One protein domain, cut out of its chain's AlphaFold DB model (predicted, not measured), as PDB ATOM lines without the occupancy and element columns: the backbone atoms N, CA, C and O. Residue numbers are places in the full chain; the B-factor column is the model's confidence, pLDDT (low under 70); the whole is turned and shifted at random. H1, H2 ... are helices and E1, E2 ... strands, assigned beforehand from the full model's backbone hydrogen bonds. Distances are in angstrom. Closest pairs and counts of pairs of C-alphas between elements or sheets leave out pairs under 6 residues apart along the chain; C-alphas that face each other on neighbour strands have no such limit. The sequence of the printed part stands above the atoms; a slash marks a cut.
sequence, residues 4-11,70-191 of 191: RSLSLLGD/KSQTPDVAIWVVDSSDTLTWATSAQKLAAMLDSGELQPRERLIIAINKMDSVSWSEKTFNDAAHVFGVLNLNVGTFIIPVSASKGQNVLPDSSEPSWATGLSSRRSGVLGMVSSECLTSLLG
ATOM      1  N   ARG A   4       6.341 -49.633  -5.630       94.00
ATOM      2  CA  ARG A   4       6.701 -49.016  -4.347       94.00
ATOM      3  C   ARG A   4       5.493 -48.921  -3.429       94.00
ATOM      4  O   ARG A   4       4.355 -48.820  -3.889       94.00
ATOM      5  N   SER A   5       5.752 -48.954  -2.138       94.88
ATOM      6  CA  SER A   5       4.767 -48.827  -1.070       94.88
ATOM      7  C   SER A   5       4.638 -47.369  -0.622       94.88
ATOM      8  O   SER A   5       5.632 -46.668  -0.425       94.88
ATOM      9  N   LEU A   6       3.396 -46.908  -0.469       94.75
ATOM     10  CA  LEU A   6       3.055 -45.575   0.017       94.75
ATOM     11  C   LEU A   6       2.122 -45.681   1.223       94.75
ATOM     12  O   LEU A   6       0.978 -46.115   1.077       94.75
ATOM     13  N   SER A   7       2.573 -45.197   2.380       94.25
ATOM     14  CA  SER A   7       1.690 -45.000   3.535       94.25
ATOM     15  C   SER A   7       1.140 -43.579   3.547       94.25
ATOM     16  O   SER A   7       1.898 -42.611   3.471       94.25
ATOM     17  N   LEU A   8      -0.176 -43.443   3.702       92.81
ATOM     18  CA  LEU A   8      -0.838 -42.148   3.841       92.81
ATOM     19  C   LEU A   8      -1.451 -42.005   5.239       92.81
ATOM     20  O   LEU A   8      -2.288 -42.813   5.646       92.81
ATOM     21  N   LEU A   9      -1.007 -40.991   5.980       94.06
ATOM     22  CA  LEU A   9      -1.358 -40.748   7.382       94.06
ATOM     23  C   LEU A   9      -1.723 -39.270   7.608       94.06
ATOM     24  O   LEU A   9      -1.723 -38.472   6.674       94.06
ATOM     25  N   GLY A  10      -2.023 -38.898   8.855       91.81
ATOM     26  CA  GLY A  10      -2.405 -37.535   9.234       91.81
ATOM     27  C   GLY A  10      -3.920 -37.359   9.333       91.81
ATOM     28  O   GLY A  10      -4.598 -38.222   9.901       91.81
ATOM     29  N   ASP A  11      -4.444 -36.244   8.817       88.94
ATOM     30  CA  ASP A  11      -5.880 -35.949   8.848       88.94
ATOM     31  C   ASP A  11      -6.684 -36.975   8.018       88.94
ATOM     32  O   ASP A  11      -6.497 -37.064   6.798       88.94
ATOM     33  N   LYS A  70      -1.033 -49.510   4.482       88.50
ATOM     34  CA  LYS A  70      -0.496 -49.207   5.811       88.50
ATOM     35  C   LYS A  70       0.701 -50.112   6.066       88.50
ATOM     36  O   LYS A  70       0.526 -51.295   6.340       88.50
ATOM     37  N   SER A  71       1.897 -49.542   5.997       91.88
ATOM     38  CA  SER A  71       3.154 -50.218   6.320       91.88
ATOM     39  C   SER A  71       3.938 -49.423   7.359       91.88
ATOM     40  O   SER A  71       3.921 -48.191   7.340       91.88
ATOM     41  N   GLN A  72       4.644 -50.138   8.242       93.38
ATOM     42  CA  GLN A  72       5.598 -49.551   9.187       93.38
ATOM     43  C   GLN A  72       6.831 -48.994   8.463       93.38
ATOM     44  O   GLN A  72       7.360 -47.960   8.857       93.38
ATOM     45  N   THR A  73       7.287 -49.661   7.394       94.56
ATOM     46  CA  THR A  73       8.494 -49.279   6.637       94.56
ATOM     47  C   THR A  73       8.183 -49.047   5.155       94.56
ATOM     48  O   THR A  73       8.696 -49.780   4.306       94.56
ATOM     49  N   PRO A  74       7.301 -48.087   4.818       95.19
ATOM     50  CA  PRO A  74       6.953 -47.833   3.427       95.19
ATOM     51  C   PRO A  74       8.148 -47.232   2.677       95.19
ATOM     52  O   PRO A  74       9.035 -46.629   3.284       95.19
ATOM     53  N   ASP A  75       8.161 -47.337   1.352       94.50
ATOM     54  CA  ASP A  75       9.171 -46.652   0.539       94.50
ATOM     55  C   ASP A  75       8.986 -45.133   0.667       94.50
ATOM     56  O   ASP A  75       9.943 -44.401   0.920       94.50
ATOM     57  N   VAL A  76       7.735 -44.670   0.615       94.19
ATOM     58  CA  VAL A  76       7.362 -43.265   0.812       94.19
ATOM     59  C   VAL A  76       6.233 -43.147   1.834       94.19
ATOM     60  O   VAL A  76       5.322 -43.973   1.873       94.19
ATOM     61  N   ALA A  77       6.245 -42.091   2.645       95.06
ATOM     62  CA  ALA A  77       5.095 -41.723   3.467       95.06
ATOM     63  C   ALA A  77       4.612 -40.310   3.140       95.06
ATOM     64  O   ALA A  77       5.423 -39.401   2.972       95.06
ATOM     65  N   ILE A  78       3.292 -40.122   3.097       95.56
ATOM     66  CA  ILE A  78       2.662 -38.801   3.045       95.56
ATOM     67  C   ILE A  78       1.919 -38.558   4.359       95.56
ATOM     68  O   ILE A  78       1.015 -39.313   4.724       95.56
ATOM     69  N   TRP A  79       2.279 -37.480   5.051       95.88
ATOM     70  CA  TRP A  79       1.555 -36.949   6.198       95.88
ATOM     71  C   TRP A  79       0.660 -35.795   5.753       95.88
ATOM     72  O   TRP A  79       1.147 -34.748   5.328       95.88
ATOM     73  N   VAL A  80      -0.655 -35.979   5.829       96.44
ATOM     74  CA  VAL A  80      -1.631 -34.988   5.366       96.44
ATOM     75  C   VAL A  80      -2.053 -34.078   6.512       96.44
ATOM     76  O   VAL A  80      -2.455 -34.544   7.580       96.44
ATOM     77  N   VAL A  81      -1.998 -32.771   6.275       96.12
ATOM     78  CA  VAL A  81      -2.363 -31.723   7.233       96.12
ATOM     79  C   VAL A  81      -3.491 -30.895   6.637       96.12
ATOM     80  O   VAL A  81      -3.414 -30.507   5.479       96.12
ATOM     81  N   ASP A  82      -4.532 -30.614   7.411       95.44
ATOM     82  CA  ASP A  82      -5.602 -29.709   6.991       95.44
ATOM     83  C   ASP A  82      -5.184 -28.249   7.236       95.44
ATOM     84  O   ASP A  82      -4.980 -27.839   8.379       95.44
ATOM     85  N   SER A  83      -5.048 -27.446   6.178       94.94
ATOM     86  CA  SER A  83      -4.667 -26.032   6.289       94.94
ATOM     87  C   SER A  83      -5.766 -25.145   6.873       94.94
ATOM     88  O   SER A  83      -5.487 -24.019   7.276       94.94
ATOM     89  N   SER A  84      -7.020 -25.599   6.877       93.88
ATOM     90  CA  SER A  84      -8.150 -24.848   7.433       93.88
ATOM     91  C   SER A  84      -8.305 -25.040   8.944       93.88
ATOM     92  O   SER A  84      -8.882 -24.181   9.609       93.88
ATOM     93  N   ASP A  85      -7.735 -26.114   9.501       93.31
ATOM     94  CA  ASP A  85      -7.813 -26.434  10.926       93.31
ATOM     95  C   ASP A  85      -6.527 -26.044  11.671       93.31
ATOM     96  O   ASP A  85      -5.715 -26.878  12.083       93.31
ATOM     97  N   THR A  86      -6.344 -24.737  11.860       91.75
ATOM     98  CA  THR A  86      -5.131 -24.160  12.463       91.75
ATOM     99  C   THR A  86      -4.873 -24.619  13.899       91.75
ATOM    100  O   THR A  86      -3.752 -24.511  14.392       91.75
ATOM    101  N   LEU A  87      -5.900 -25.107  14.601       92.62
ATOM    102  CA  LEU A  87      -5.802 -25.524  16.002       92.62
ATOM    103  C   LEU A  87      -5.161 -26.909  16.152       92.62
ATOM    104  O   LEU A  87      -4.623 -27.217  17.215       92.62
ATOM    105  N   THR A  88      -5.185 -27.738  15.105       93.44
ATOM    106  CA  THR A  88      -4.694 -29.125  15.171       93.44
ATOM    107  C   THR A  88      -3.248 -29.299  14.730       93.44
ATOM    108  O   THR A  88      -2.663 -30.352  14.993       93.44
ATOM    109  N   TRP A  89      -2.632 -28.297  14.096       94.75
ATOM    110  CA  TRP A  89      -1.293 -28.426  13.510       94.75
ATOM    111  C   TRP A  89      -0.239 -28.887  14.517       94.75
ATOM    112  O   TRP A  89       0.504 -29.823  14.232       94.75
ATOM    113  N   ALA A  90      -0.210 -28.288  15.712       93.88
ATOM    114  CA  ALA A  90       0.761 -28.644  16.748       93.88
ATOM    115  C   ALA A  90       0.583 -30.093  17.226       93.88
ATOM    116  O   ALA A  90       1.551 -30.848  17.303       93.88
ATOM    117  N   THR A  91      -0.657 -30.515  17.483       94.88
ATOM    118  CA  THR A  91      -0.968 -31.896  17.878       94.88
ATOM    119  C   THR A  91      -0.665 -32.888  16.752       94.88
ATOM    120  O   THR A  91      -0.170 -33.984  17.007       94.88
ATOM    121  N   SER A  92      -0.905 -32.505  15.496       95.25
ATOM    122  CA  SER A  92      -0.577 -33.308  14.313       95.25
ATOM    123  C   SER A  92       0.936 -33.499  14.164       95.25
ATOM    124  O   SER A  92       1.395 -34.626  13.985       95.25
ATOM    125  N   ALA A  93       1.723 -32.433  14.335       93.94
ATOM    126  CA  ALA A  93       3.184 -32.495  14.326       93.94
ATOM    127  C   ALA A  93       3.740 -33.350  15.476       93.94
ATOM    128  O   ALA A  93       4.607 -34.189  15.244       93.94
ATOM    129  N   GLN A  94       3.201 -33.210  16.692       93.50
ATOM    130  CA  GLN A  94       3.566 -34.059  17.835       93.50
ATOM    131  C   GLN A  94       3.271 -35.538  17.571       93.50
ATOM    132  O   GLN A  94       4.082 -36.396  17.908       93.50
ATOM    133  N   LYS A  95       2.131 -35.844  16.943       95.25
ATOM    134  CA  LYS A  95       1.774 -37.216  16.574       95.25
ATOM    135  C   LYS A  95       2.738 -37.788  15.535       95.25
ATOM    136  O   LYS A  95       3.176 -38.922  15.696       95.25
ATOM    137  N   LEU A  96       3.076 -37.017  14.500       94.31
ATOM    138  CA  LEU A  96       4.074 -37.424  13.510       94.31
ATOM    139  C   LEU A  96       5.423 -37.706  14.183       94.31
ATOM    140  O   LEU A  96       5.986 -38.773  13.968       94.31
ATOM    141  N   ALA A  97       5.903 -36.791  15.029       92.62
ATOM    142  CA  ALA A  97       7.157 -36.956  15.762       92.62
ATOM    143  C   ALA A  97       7.154 -38.231  16.615       92.62
ATOM    144  O   ALA A  97       8.057 -39.050  16.490       92.62
ATOM    145  N   ALA A  98       6.091 -38.457  17.392       93.56
ATOM    146  CA  ALA A  98       5.958 -39.649  18.222       93.56
ATOM    147  C   ALA A  98       6.003 -40.951  17.405       93.56
ATOM    148  O   ALA A  98       6.634 -41.908  17.840       93.56
ATOM    149  N   MET A  99       5.377 -40.989  16.221       93.44
ATOM    150  CA  MET A  99       5.401 -42.170  15.343       93.44
ATOM    151  C   MET A  99       6.779 -42.427  14.723       93.44
ATOM    152  O   MET A  99       7.147 -43.582  14.502       93.44
ATOM    153  N   LEU A 100       7.527 -41.365  14.415       91.62
ATOM    154  CA  LEU A 100       8.897 -41.478  13.913       91.62
ATOM    155  C   LEU A 100       9.843 -41.943  15.030       91.62
ATOM    156  O   LEU A 100      10.621 -42.872  14.819       91.62
ATOM    157  N   ASP A 101       9.726 -41.360  16.225       91.31
ATOM    158  CA  ASP A 101      10.559 -41.678  17.392       91.31
ATOM    159  C   ASP A 101      10.293 -43.092  17.930       91.31
ATOM    160  O   ASP A 101      11.227 -43.793  18.322       91.31
ATOM    161  N   SER A 102       9.033 -43.544  17.928       93.06
ATOM    162  CA  SER A 102       8.668 -44.910  18.334       93.06
ATOM    163  C   SER A 102       9.007 -45.964  17.277       93.06
ATOM    164  O   SER A 102       8.981 -47.163  17.561       93.06
ATOM    165  N   GLY A 103       9.313 -45.536  16.049       91.06
ATOM    166  CA  GLY A 103       9.537 -46.417  14.912       91.06
ATOM    167  C   GLY A 103       8.259 -47.037  14.338       91.06
ATOM    168  O   GLY A 103       8.360 -47.967  13.535       91.06
ATOM    169  N   GLU A 104       7.072 -46.552  14.713       93.94
ATOM    170  CA  GLU A 104       5.790 -46.918  14.088       93.94
ATOM    171  C   GLU A 104       5.710 -46.494  12.616       93.94
ATOM    172  O   GLU A 104       4.990 -47.116  11.831       93.94
ATOM    173  N   LEU A 105       6.459 -45.458  12.230       93.56
ATOM    174  CA  LEU A 105       6.603 -45.006  10.853       93.56
ATOM    175  C   LEU A 105       8.082 -44.786  10.525       93.56
ATOM    176  O   LEU A 105       8.735 -43.934  11.114       93.56
ATOM    177  N   GLN A 106       8.604 -45.530   9.555       92.75
ATOM    178  CA  GLN A 106      10.000 -45.453   9.120       92.75
ATOM    179  C   GLN A 106      10.081 -45.478   7.585       92.75
ATOM    180  O   GLN A 106      10.336 -46.533   6.995       92.75
ATOM    181  N   PRO A 107       9.824 -44.339   6.912       93.44
ATOM    182  CA  PRO A 107       9.887 -44.257   5.458       93.44
ATOM    183  C   PRO A 107      11.320 -44.499   4.972       93.44
ATOM    184  O   PRO A 107      12.261 -43.926   5.522       93.44
ATOM    185  N   ARG A 108      11.495 -45.336   3.947       92.06
ATOM    186  CA  ARG A 108      12.827 -45.734   3.455       92.06
ATOM    187  C   ARG A 108      13.464 -44.696   2.542       92.06
ATOM    188  O   ARG A 108      14.679 -44.533   2.576       92.06
ATOM    189  N   GLU A 109      12.665 -44.024   1.716       91.19
ATOM    190  CA  GLU A 109      13.156 -43.042   0.747       91.19
ATOM    191  C   GLU A 109      12.900 -41.608   1.215       91.19
ATOM    192  O   GLU A 109      13.824 -40.798   1.277       91.19
ATOM    193  N   ARG A 110      11.637 -41.269   1.502       91.00
ATOM    194  CA  ARG A 110      11.220 -39.880   1.741       91.00
ATOM    195  C   ARG A 110       9.932 -39.769   2.554       91.00
ATOM    196  O   ARG A 110       9.074 -40.657   2.520       91.00
ATOM    197  N   LEU A 111       9.785 -38.635   3.232       93.56
ATOM    198  CA  LEU A 111       8.564 -38.214   3.920       93.56
ATOM    199  C   LEU A 111       8.038 -36.943   3.246       93.56
ATOM    200  O   LEU A 111       8.785 -35.996   3.025       93.56
ATOM    201  N   ILE A 112       6.753 -36.898   2.919       94.12
ATOM    202  CA  ILE A 112       6.122 -35.719   2.324       94.12
ATOM    203  C   ILE A 112       5.033 -35.229   3.272       94.12
ATOM    204  O   ILE A 112       4.114 -35.968   3.606       94.12
ATOM    205  N   ILE A 113       5.111 -33.978   3.698       94.81
ATOM    206  CA  ILE A 113       4.089 -33.309   4.495       94.81
ATOM    207  C   ILE A 113       3.238 -32.482   3.533       94.81
ATOM    208  O   ILE A 113       3.667 -31.445   3.026       94.81
ATOM    209  N   ALA A 114       2.033 -32.967   3.253       95.50
ATOM    210  CA  ALA A 114       1.095 -32.328   2.343       95.50
ATOM    211  C   ALA A 114       0.134 -31.430   3.134       95.50
ATOM    212  O   ALA A 114      -0.794 -31.924   3.782       95.50
ATOM    213  N   ILE A 115       0.348 -30.114   3.070       95.56
ATOM    214  CA  ILE A 115      -0.561 -29.103   3.618       95.56
ATOM    215  C   ILE A 115      -1.743 -28.973   2.652       95.56
ATOM    216  O   ILE A 115      -1.662 -28.290   1.635       95.56
ATOM    217  N   ASN A 116      -2.811 -29.711   2.929       95.44
ATOM    218  CA  ASN A 116      -3.975 -29.890   2.067       95.44
ATOM    219  C   ASN A 116      -5.091 -28.882   2.385       95.44
ATOM    220  O   ASN A 116      -5.099 -28.274   3.448       95.44
ATOM    221  N   LYS A 117      -6.071 -28.770   1.481       94.81
ATOM    222  CA  LYS A 117      -7.191 -27.810   1.512       94.81
ATOM    223  C   LYS A 117      -6.756 -26.348   1.375       94.81
ATOM    224  O   LYS A 117      -7.455 -25.443   1.835       94.81
ATOM    225  N   MET A 118      -5.651 -26.096   0.668       94.25
ATOM    226  CA  MET A 118      -5.176 -24.731   0.421       94.25
ATOM    227  C   MET A 118      -6.215 -23.856  -0.297       94.25
ATOM    228  O   MET A 118      -6.266 -22.652  -0.061       94.25
ATOM    229  N   ASP A 119      -7.115 -24.446  -1.087       92.56
ATOM    230  CA  ASP A 119      -8.261 -23.756  -1.692       92.56
ATOM    231  C   ASP A 119      -9.224 -23.162  -0.652       92.56
ATOM    232  O   ASP A 119      -9.740 -22.063  -0.849       92.56
ATOM    233  N   SER A 120      -9.412 -23.832   0.488       94.12
ATOM    234  CA  SER A 120     -10.295 -23.368   1.572       94.12
ATOM    235  C   SER A 120      -9.727 -22.161   2.320       94.12
ATOM    236  O   SER A 120     -10.474 -21.389   2.916       94.12
ATOM    237  N   VAL A 121      -8.410 -21.961   2.254       94.00
ATOM    238  CA  VAL A 121      -7.706 -20.800   2.823       94.00
ATOM    239  C   VAL A 121      -7.226 -19.837   1.737       94.00
ATOM    240  O   VAL A 121      -6.282 -19.078   1.947       94.00
ATOM    241  N   SER A 122      -7.875 -19.869   0.564       92.81
ATOM    242  CA  SER A 122      -7.585 -18.996  -0.586       92.81
ATOM    243  C   SER A 122      -6.106 -18.977  -0.979       92.81
ATOM    244  O   SER A 122      -5.578 -17.950  -1.402       92.81
ATOM    245  N   TRP A 123      -5.429 -20.109  -0.803       92.44
ATOM    246  CA  TRP A 123      -4.005 -20.264  -1.045       92.44
ATOM    247  C   TRP A 123      -3.130 -19.208  -0.345       92.44
ATOM    248  O   TRP A 123      -2.209 -18.643  -0.930       92.44
ATOM    249  N   SER A 124      -3.417 -18.921   0.923       92.44
ATOM    250  CA  SER A 124      -2.631 -17.994   1.740       92.44
ATOM    251  C   SER A 124      -1.200 -18.505   1.984       92.44
ATOM    252  O   SER A 124      -1.001 -19.495   2.692       92.44
ATOM    253  N   GLU A 125      -0.196 -17.789   1.458       91.31
ATOM    254  CA  GLU A 125       1.233 -18.056   1.716       91.31
ATOM    255  C   GLU A 125       1.542 -18.038   3.217       91.31
ATOM    256  O   GLU A 125       2.280 -18.878   3.723       91.31
ATOM    257  N   LYS A 126       0.928 -17.104   3.953       92.38
ATOM    258  CA  LYS A 126       1.079 -17.015   5.405       92.38
ATOM    259  C   LYS A 126       0.578 -18.280   6.097       92.38
ATOM    260  O   LYS A 126       1.293 -18.838   6.915       92.38
ATOM    261  N   THR A 127      -0.619 -18.748   5.745       94.44
ATOM    262  CA  THR A 127      -1.206 -19.960   6.336       94.44
ATOM    263  C   THR A 127      -0.334 -21.178   6.062       94.44
ATOM    264  O   THR A 127      -0.096 -21.977   6.964       94.44
ATOM    265  N   PHE A 128       0.187 -21.293   4.838       94.06
ATOM    266  CA  PHE A 128       1.139 -22.342   4.498       94.06
ATOM    267  C   PHE A 128       2.425 -22.240   5.321       94.06
ATOM    268  O   PHE A 128       2.832 -23.234   5.911       94.06
ATOM    269  N   ASN A 129       3.048 -21.062   5.392       92.19
ATOM    270  CA  ASN A 129       4.296 -20.860   6.128       92.19
ATOM    271  C   ASN A 129       4.127 -21.117   7.630       92.19
ATOM    272  O   ASN A 129       4.997 -21.740   8.235       92.19
ATOM    273  N   ASP A 130       3.009 -20.688   8.220       93.25
ATOM    274  CA  ASP A 130       2.695 -20.924   9.630       93.25
ATOM    275  C   ASP A 130       2.542 -22.433   9.901       93.25
ATOM    276  O   ASP A 130       3.148 -22.956  10.838       93.25
ATOM    277  N   ALA A 131       1.818 -23.161   9.040       93.50
ATOM    278  CA  ALA A 131       1.709 -24.616   9.133       93.50
ATOM    279  C   ALA A 131       3.071 -25.295   8.921       93.50
ATOM    280  O   ALA A 131       3.507 -26.091   9.748       93.50
ATOM    281  N   ALA A 132       3.788 -24.950   7.850       91.50
ATOM    282  CA  ALA A 132       5.093 -25.508   7.517       91.50
ATOM    283  C   ALA A 132       6.117 -25.278   8.634       91.50
ATOM    284  O   ALA A 132       6.910 -26.170   8.916       91.50
ATOM    285  N   HIS A 133       6.076 -24.132   9.319       91.00
ATOM    286  CA  HIS A 133       6.944 -23.846  10.458       91.00
ATOM    287  C   HIS A 133       6.704 -24.814  11.626       91.00
ATOM    288  O   HIS A 133       7.665 -25.292  12.227       91.00
ATOM    289  N   VAL A 134       5.446 -25.160  11.922       92.00
ATOM    290  CA  VAL A 134       5.098 -26.126  12.985       92.00
ATOM    291  C   VAL A 134       5.706 -27.508  12.725       92.00
ATOM    292  O   VAL A 134       6.121 -28.180  13.666       92.00
ATOM    293  N   PHE A 135       5.798 -27.926  11.462       90.00
ATOM    294  CA  PHE A 135       6.414 -29.205  11.089       90.00
ATOM    295  C   PHE A 135       7.921 -29.098  10.836       90.00
ATOM    296  O   PHE A 135       8.650 -30.059  11.065       90.00
ATOM    297  N   GLY A 136       8.407 -27.939  10.396       81.75
ATOM    298  CA  GLY A 136       9.812 -27.706  10.077       81.75
ATOM    299  C   GLY A 136      10.726 -27.780  11.296       81.75
ATOM    300  O   GLY A 136      11.883 -28.147  11.146       81.75
ATOM    301  N   VAL A 137      10.202 -27.489  12.494       77.25
ATOM    302  CA  VAL A 137      10.923 -27.622  13.777       77.25
ATOM    303  C   VAL A 137      11.127 -29.065  14.239       77.25
ATOM    304  O   VAL A 137      11.838 -29.289  15.218       77.25
ATOM    305  N   LEU A 138      10.534 -30.046  13.554       78.69
ATOM    306  CA  LEU A 138      10.758 -31.457  13.851       78.69
ATOM    307  C   LEU A 138      12.139 -31.894  13.339       78.69
ATOM    308  O   LEU A 138      12.563 -31.535  12.241       78.69
ATOM    309  N   ASN A 139      12.846 -32.702  14.130       68.69
ATOM    310  CA  ASN A 139      14.147 -33.246  13.745       68.69
ATOM    311  C   ASN A 139      13.961 -34.475  12.837       68.69
ATOM    312  O   ASN A 139      13.976 -35.614  13.299       68.69
ATOM    313  N   LEU A 140      13.703 -34.242  11.549       73.19
ATOM    314  CA  LEU A 140      13.328 -35.289  10.596       73.19
ATOM    315  C   LEU A 140      14.562 -35.847   9.870       73.19
ATOM    316  O   LEU A 140      15.145 -35.193   9.014       73.19
ATOM    317  N   ASN A 141      14.948 -37.086  10.175       62.41
ATOM    318  CA  ASN A 141      16.175 -37.713   9.648       62.41
ATOM    319  C   ASN A 141      16.114 -38.142   8.165       62.41
ATOM    320  O   ASN A 141      17.107 -38.624   7.624       62.41
ATOM    321  N   VAL A 142      14.960 -38.012   7.510       66.12
ATOM    322  CA  VAL A 142      14.699 -38.518   6.151       66.12
ATOM    323  C   VAL A 142      14.397 -37.335   5.237       66.12
ATOM    324  O   VAL A 142      13.812 -36.363   5.709       66.12
ATOM    325  N   GLY A 143      14.773 -37.410   3.952       78.00
ATOM    326  CA  GLY A 143      14.501 -36.386   2.934       78.00
ATOM    327  C   GLY A 143      13.038 -35.944   2.951       78.00
ATOM    328  O   GLY A 143      12.181 -36.589   2.348       78.00
ATOM    329  N   THR A 144      12.765 -34.882   3.711       88.44
ATOM    330  CA  THR A 144      11.412 -34.440   4.021       88.44
ATOM    331  C   THR A 144      11.068 -33.234   3.179       88.44
ATOM    332  O   THR A 144      11.786 -32.231   3.193       88.44
ATOM    333  N   PHE A 145       9.927 -33.321   2.507       90.50
ATOM    334  CA  PHE A 145       9.375 -32.238   1.713       90.50
ATOM    335  C   PHE A 145       8.078 -31.739   2.329       90.50
ATOM    336  O   PHE A 145       7.248 -32.542   2.740       90.50
ATOM    337  N   ILE A 146       7.886 -30.424   2.367       92.69
ATOM    338  CA  ILE A 146       6.613 -29.808   2.751       92.69
ATOM    339  C   ILE A 146       6.047 -29.110   1.519       92.69
ATOM    340  O   ILE A 146       6.728 -28.262   0.936       92.69
ATOM    341  N   ILE A 147       4.821 -29.465   1.129       92.25
ATOM    342  CA  ILE A 147       4.166 -28.917  -0.064       92.25
ATOM    343  C   ILE A 147       2.742 -28.433   0.232       92.25
ATOM    344  O   ILE A 147       2.028 -29.075   1.012       92.25
ATOM    345  N   PRO A 148       2.299 -27.323  -0.382       93.81
ATOM    346  CA  PRO A 148       0.897 -26.919  -0.376       93.81
ATOM    347  C   PRO A 148       0.125 -27.714  -1.431       93.81
ATOM    348  O   PRO A 148       0.577 -27.792  -2.563       93.81
ATOM    349  N   VAL A 149      -1.040 -28.278  -1.115       93.38
ATOM    350  CA  VAL A 149      -1.892 -28.974  -2.097       93.38
ATOM    351  C   VAL A 149      -3.369 -28.627  -1.905       93.38
ATOM    352  O   VAL A 149      -3.819 -28.251  -0.818       93.38
ATOM    353  N   SER A 150      -4.162 -28.809  -2.956       92.94
ATOM    354  CA  SER A 150      -5.616 -28.940  -2.833       92.94
ATOM    355  C   SER A 150      -6.068 -30.209  -3.537       92.94
ATOM    356  O   SER A 150      -6.250 -30.249  -4.754       92.94
ATOM    357  N   ALA A 151      -6.269 -31.267  -2.753       92.25
ATOM    358  CA  ALA A 151      -6.707 -32.560  -3.264       92.25
ATOM    359  C   ALA A 151      -8.093 -32.495  -3.921       92.25
ATOM    360  O   ALA A 151      -8.322 -33.136  -4.941       92.25
ATOM    361  N   SER A 152      -9.018 -31.705  -3.368       90.06
ATOM    362  CA  SER A 152     -10.375 -31.534  -3.911       90.06
ATOM    363  C   SER A 152     -10.381 -30.833  -5.273       90.06
ATOM    364  O   SER A 152     -11.317 -31.022  -6.048       90.06
ATOM    365  N   LYS A 153      -9.349 -30.032  -5.569       89.38
ATOM    366  CA  LYS A 153      -9.180 -29.304  -6.834       89.38
ATOM    367  C   LYS A 153      -8.108 -29.897  -7.753       89.38
ATOM    368  O   LYS A 153      -7.961 -29.420  -8.870       89.38
ATOM    369  N   GLY A 154      -7.364 -30.911  -7.302       87.62
ATOM    370  CA  GLY A 154      -6.227 -31.482  -8.037       87.62
ATOM    371  C   GLY A 154      -5.015 -30.549  -8.159       87.62
ATOM    372  O   GLY A 154      -4.130 -30.798  -8.972       87.62
ATOM    373  N   GLN A 155      -4.965 -29.475  -7.368       89.81
ATOM    374  CA  GLN A 155      -3.909 -28.464  -7.442       89.81
ATOM    375  C   GLN A 155      -2.670 -28.878  -6.636       89.81
ATOM    376  O   GLN A 155      -2.787 -29.425  -5.535       89.81
ATOM    377  N   ASN A 156      -1.499 -28.599  -7.198       89.31
ATOM    378  CA  ASN A 156      -0.159 -29.056  -6.831       89.31
ATOM    379  C   ASN A 156       0.003 -30.573  -6.666       89.31
ATOM    380  O   ASN A 156       0.903 -31.066  -5.982       89.31
ATOM    381  N   VAL A 157      -0.884 -31.348  -7.294       88.81
ATOM    382  CA  VAL A 157      -0.748 -32.808  -7.366       88.81
ATOM    383  C   VAL A 157      -0.016 -33.214  -8.648       88.81
ATOM    384  O   VAL A 157       0.848 -34.092  -8.605       88.81
ATOM    385  N   LEU A 158      -0.323 -32.542  -9.762       85.19
ATOM    386  CA  LEU A 158       0.308 -32.709 -11.075       85.19
ATOM    387  C   LEU A 158       1.026 -31.418 -11.522       85.19
ATOM    388  O   LEU A 158       0.596 -30.339 -11.109       85.19
ATOM    389  N   PRO A 159       2.048 -31.501 -12.401       74.62
ATOM    390  CA  PRO A 159       2.882 -30.355 -12.790       74.62
ATOM    391  C   PRO A 159       2.138 -29.180 -13.445       74.62
ATOM    392  O   PRO A 159       2.580 -28.044 -13.330       74.62
ATOM    393  N   ASP A 160       1.010 -29.439 -14.112       68.50
ATOM    394  CA  ASP A 160       0.291 -28.440 -14.920       68.50
ATOM    395  C   ASP A 160      -0.875 -27.765 -14.178       68.50
ATOM    396  O   ASP A 160      -1.726 -27.105 -14.782       68.50
ATOM    397  N   SER A 161      -0.979 -27.956 -12.864       66.44
ATOM    398  CA  SER A 161      -2.113 -27.426 -12.113       66.44
ATOM    399  C   SER A 161      -1.964 -25.923 -11.829       66.44
ATOM    400  O   SER A 161      -0.883 -25.436 -11.510       66.44
ATOM    401  N   SER A 162      -3.056 -25.160 -11.952       65.81
ATOM    402  CA  SER A 162      -3.034 -23.712 -11.726       65.81
ATOM    403  C   SER A 162      -2.826 -23.397 -10.241       65.81
ATOM    404  O   SER A 162      -3.755 -23.540  -9.436       65.81
ATOM    405  N   GLU A 163      -1.626 -22.951  -9.893       67.06
ATOM    406  CA  GLU A 163      -1.228 -22.562  -8.542       67.06
ATOM    407  C   GLU A 163      -1.003 -21.050  -8.412       67.06
ATOM    408  O   GLU A 163      -0.801 -20.353  -9.411       67.06
ATOM    409  N   PRO A 164      -1.028 -20.503  -7.184       66.44
ATOM    410  CA  PRO A 164      -0.634 -19.122  -6.954       66.44
ATOM    411  C   PRO A 164       0.863 -18.939  -7.204       66.44
ATOM    412  O   PRO A 164       1.680 -19.790  -6.856       66.44
ATOM    413  N   SER A 165       1.237 -17.760  -7.697       71.94
ATOM    414  CA  SER A 165       2.618 -17.427  -8.072       71.94
ATOM    415  C   SER A 165       3.651 -17.598  -6.948       71.94
ATOM    416  O   SER A 165       4.832 -17.807  -7.227       71.94
ATOM    417  N   TRP A 166       3.239 -17.505  -5.678       80.06
ATOM    418  CA  TRP A 166       4.141 -17.702  -4.539       80.06
ATOM    419  C   TRP A 166       4.521 -19.176  -4.342       80.06
ATOM    420  O   TRP A 166       5.660 -19.451  -3.972       80.06
ATOM    421  N   ALA A 167       3.624 -20.121  -4.652       68.88
ATOM    422  CA  ALA A 167       3.878 -21.558  -4.515       68.88
ATOM    423  C   ALA A 167       4.917 -22.035  -5.544       68.88
ATOM    424  O   ALA A 167       5.884 -22.713  -5.198       68.88
ATOM    425  N   THR A 168       4.825 -21.537  -6.783       63.84
ATOM    426  CA  THR A 168       5.860 -21.729  -7.816       63.84
ATOM    427  C   THR A 168       7.206 -21.090  -7.449       63.84
ATOM    428  O   THR A 168       8.252 -21.525  -7.924       63.84
ATOM    429  N   GLY A 169       7.196 -20.068  -6.586       56.09
ATOM    430  CA  GLY A 169       8.381 -19.347  -6.111       56.09
ATOM    431  C   GLY A 169       9.075 -19.972  -4.895       56.09
ATOM    432  O   GLY A 169      10.064 -19.413  -4.418       56.09
ATOM    433  N   LEU A 170       8.603 -21.121  -4.393       62.81
ATOM    434  CA  LEU A 170       9.164 -21.811  -3.221       62.81
ATOM    435  C   LEU A 170      10.563 -22.419  -3.447       62.81
ATOM    436  O   LEU A 170      11.072 -23.104  -2.560       62.81
ATOM    437  N   SER A 171      11.197 -22.149  -4.595       49.12
ATOM    438  CA  SER A 171      12.487 -22.682  -5.046       49.12
ATOM    439  C   SER A 171      13.499 -22.810  -3.903       49.12
ATOM    440  O   SER A 171      14.095 -21.825  -3.466       49.12
ATOM    441  N   SER A 172      13.646 -24.042  -3.402       47.75
ATOM    442  CA  SER A 172      14.613 -24.500  -2.398       47.75
ATOM    443  C   SER A 172      15.035 -23.447  -1.368       47.75
ATOM    444  O   SER A 172      16.234 -23.252  -1.128       47.75
ATOM    445  N   ARG A 173      14.083 -22.754  -0.724       44.81
ATOM    446  CA  ARG A 173      14.428 -22.034   0.503       44.81
ATOM    447  C   ARG A 173      14.784 -23.097   1.530       44.81
ATOM    448  O   ARG A 173      13.911 -23.754   2.089       44.81
ATOM    449  N   ARG A 174      16.085 -23.250   1.791       44.78
ATOM    450  CA  ARG A 174      16.562 -23.795   3.060       44.78
ATOM    451  C   ARG A 174      16.069 -22.840   4.144       44.78
ATOM    452  O   ARG A 174      16.775 -21.913   4.529       44.78
ATOM    453  N   SER A 175      14.830 -23.028   4.594       42.31
ATOM    454  CA  SER A 175      14.484 -22.617   5.946       42.31
ATOM    455  C   SER A 175      15.503 -23.318   6.841       42.31
ATOM    456  O   SER A 175      15.818 -24.479   6.592       42.31
ATOM    457  N   GLY A 176      16.120 -22.619   7.792       40.69
ATOM    458  CA  GLY A 176      17.238 -23.135   8.598       40.69
ATOM    459  C   GLY A 176      16.884 -24.305   9.531       40.69
ATOM    460  O   GLY A 176      17.556 -24.503  10.534       40.69
ATOM    461  N   VAL A 177      15.819 -25.044   9.228       42.75
ATOM    462  CA  VAL A 177      15.155 -26.060  10.036       42.75
ATOM    463  C   VAL A 177      14.823 -27.239   9.110       42.75
ATOM    464  O   VAL A 177      14.536 -27.030   7.934       42.75
ATOM    465  N   LEU A 178      14.938 -28.467   9.612       48.47
ATOM    466  CA  LEU A 178      15.180 -29.739   8.907       48.47
ATOM    467  C   LEU A 178      14.145 -30.235   7.850       48.47
ATOM    468  O   LEU A 178      14.148 -31.415   7.512       48.47
ATOM    469  N   GLY A 179      13.298 -29.381   7.266       52.91
ATOM    470  CA  GLY A 179      12.377 -29.722   6.170       52.91
ATOM    471  C   GLY A 179      12.557 -28.813   4.951       52.91
ATOM    472  O   GLY A 179      12.616 -27.588   5.084       52.91
ATOM    473  N   MET A 180      12.629 -29.392   3.748       64.88
ATOM    474  CA  MET A 180      12.672 -28.608   2.511       64.88
ATOM    475  C   MET A 180      11.252 -28.251   2.079       64.88
ATOM    476  O   MET A 180      10.456 -29.116   1.713       64.88
ATOM    477  N   VAL A 181      10.930 -26.961   2.092       72.62
ATOM    478  CA  VAL A 181       9.747 -26.462   1.392       72.62
ATOM    479  C   VAL A 181      10.011 -26.593  -0.107       72.62
ATOM    480  O   VAL A 181      11.041 -26.117  -0.589       72.62
ATOM    481  N   SER A 182       9.121 -27.278  -0.823       68.81
ATOM    482  CA  SER A 182       9.290 -27.551  -2.251       68.81
ATOM    483  C   SER A 182       8.247 -26.821  -3.086       68.81
ATOM    484  O   SER A 182       7.074 -26.772  -2.719       68.81
ATOM    485  N   SER A 183       8.687 -26.286  -4.226       71.81
ATOM    486  CA  SER A 183       7.816 -25.827  -5.313       71.81
ATOM    487  C   SER A 183       7.408 -26.968  -6.251       71.81
ATOM    488  O   SER A 183       6.718 -26.728  -7.233       71.81
ATOM    489  N   GLU A 184       7.904 -28.188  -6.027       82.19
ATOM    490  CA  GLU A 184       7.537 -29.347  -6.838       82.19
ATOM    491  C   GLU A 184       6.153 -29.873  -6.459       82.19
ATOM    492  O   GLU A 184       5.795 -29.931  -5.279       82.19
ATOM    493  N   CYS A 185       5.413 -30.333  -7.467       85.69
ATOM    494  CA  CYS A 185       4.145 -31.011  -7.247       85.69
ATOM    495  C   CYS A 185       4.326 -32.398  -6.633       85.69
ATOM    496  O   CYS A 185       5.392 -33.019  -6.720       85.69
ATOM    497  N   LEU A 186       3.251 -32.907  -6.026       88.81
ATOM    498  CA  LEU A 186       3.282 -34.172  -5.296       88.81
ATOM    499  C   LEU A 186       3.804 -35.338  -6.148       88.81
ATOM    500  O   LEU A 186       4.600 -36.133  -5.660       88.81
ATOM    501  N   THR A 187       3.378 -35.451  -7.408       87.62
ATOM    502  CA  THR A 187       3.811 -36.557  -8.280       87.62
ATOM    503  C   THR A 187       5.281 -36.469  -8.682       87.62
ATOM    504  O   THR A 187       5.932 -37.510  -8.730       87.62
ATOM    505  N   SER A 188       5.837 -35.268  -8.868       87.31
ATOM    506  CA  SER A 188       7.284 -35.078  -9.063       87.31
ATOM    507  C   SER A 188       8.073 -35.543  -7.838       87.31
ATOM    508  O   SER A 188       9.058 -36.270  -7.960       87.31
ATOM    509  N   LEU A 189       7.575 -35.226  -6.639       87.50
ATOM    510  CA  LEU A 189       8.177 -35.671  -5.384       87.50
ATOM    511  C   LEU A 189       8.025 -37.164  -5.114       87.50
ATOM    512  O   LEU A 189       8.658 -37.643  -4.179       87.50
ATOM    513  N   LEU A 190       7.241 -37.914  -5.888       87.81
ATOM    514  CA  LEU A 190       7.222 -39.379  -5.834       87.81
ATOM    515  C   LEU A 190       8.318 -40.011  -6.709       87.81
ATOM    516  O   LEU A 190       8.556 -41.218  -6.622       87.81
ATOM    517  N   GLY A 191       9.102 -39.180  -7.405       70.06
ATOM    518  CA  GLY A 191      10.225 -39.567  -8.256       70.06
ATOM    519  C   GLY A 191       9.802 -39.749  -9.694       70.06
ATOM    520  O   GLY A 191       8.680 -40.263  -9.907       70.06
TER     521      GLY A 191
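What this domain is: This is residues 4 to 11 and 70 to 191 of the 191 residues of an uncharacterized protein of Gibberella moniliformis (strain M3125 / FGSC 7600) (UniProt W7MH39). A twisted sheet of four parallel strands has two helices, H1 and H3, side by side over one face. Long stretches with no named element make much of the rest: the last residues, 184 to 191, lie over the other face, while the small helices H2 and H4 lie toward the end of the sheet where E3 and E4 end. The printed part has 130 residues, with four named helices and four named strands in the order E1 E2 H1 E3 H2 H3 E4 H4, and the sheet order is E1 E2 E3 E4. The class is mixed, helices and strands, with under half of the residues in named elements. The whole is compact and rounded, with a radius of gyration of the C-alphas of 13.5 A and spans of 38 by 31 by 28 A.

How they stand to each other: In the sheet, E1, residues 4 to 10, is an edge strand parallel to E2, residues 76 to 82, with N 80 and O 9 2.8 A apart. E2 is parallel to E3, residues 110 to 116, with N 116 and O 81 2.7 A apart. E3 is parallel to the other edge strand, E4, residues 144 to 148, with N 113 and O 145 2.7 A apart. H1, residues 89 to 101, is on the sheet at a height of 9.8 A, over E1 and E2, along the strands. H3, residues 125 to 136, is on the same face at a height of 9.1 A, over E3 and only just over E4, where 3 of its C-alphas fall, slantwise to the strands at 35 degrees to E3 on the local plane. These are two layers, helices on one face of a sheet. H1 and H3 touch through residues 89 to 93 and 131 to 135, the closest C-alphas being those of Ala 93 and Phe 135, 5.6 A apart, at a shallow tilt of 30 degrees, the same way. E2, H1, E3 and E3, H2 H3, E4 are strand-helix-strand units, parallel neighbour strands with helices between, each with a right-handed crossover; H2 is residues 118 to 121. H4, residues 165 to 168, is close to but not clearly touching H3. Every O i to N i+4 pair is within hydrogen-bond range in H1 and H3; H2 and H4 are too short for such a pair.

Where its parts are: E1 begins at C-alpha 4 (6.701, -49.016, -4.347) and is 20.0 A long; E2 is 19.7 A, H1 and E3 18.2 A each, H3 15.4 A and E4 13.7 A. H4 ends at C-alpha 168 (5.860, -21.729, -7.816).

The domain as a whole: Residues 12 to 69 are not printed, and C-alphas 11 and 70 are 14.6 A apart. The link from E4 to H4 is long. Confidence is under 70 in 23 residues, among them 167 to 180.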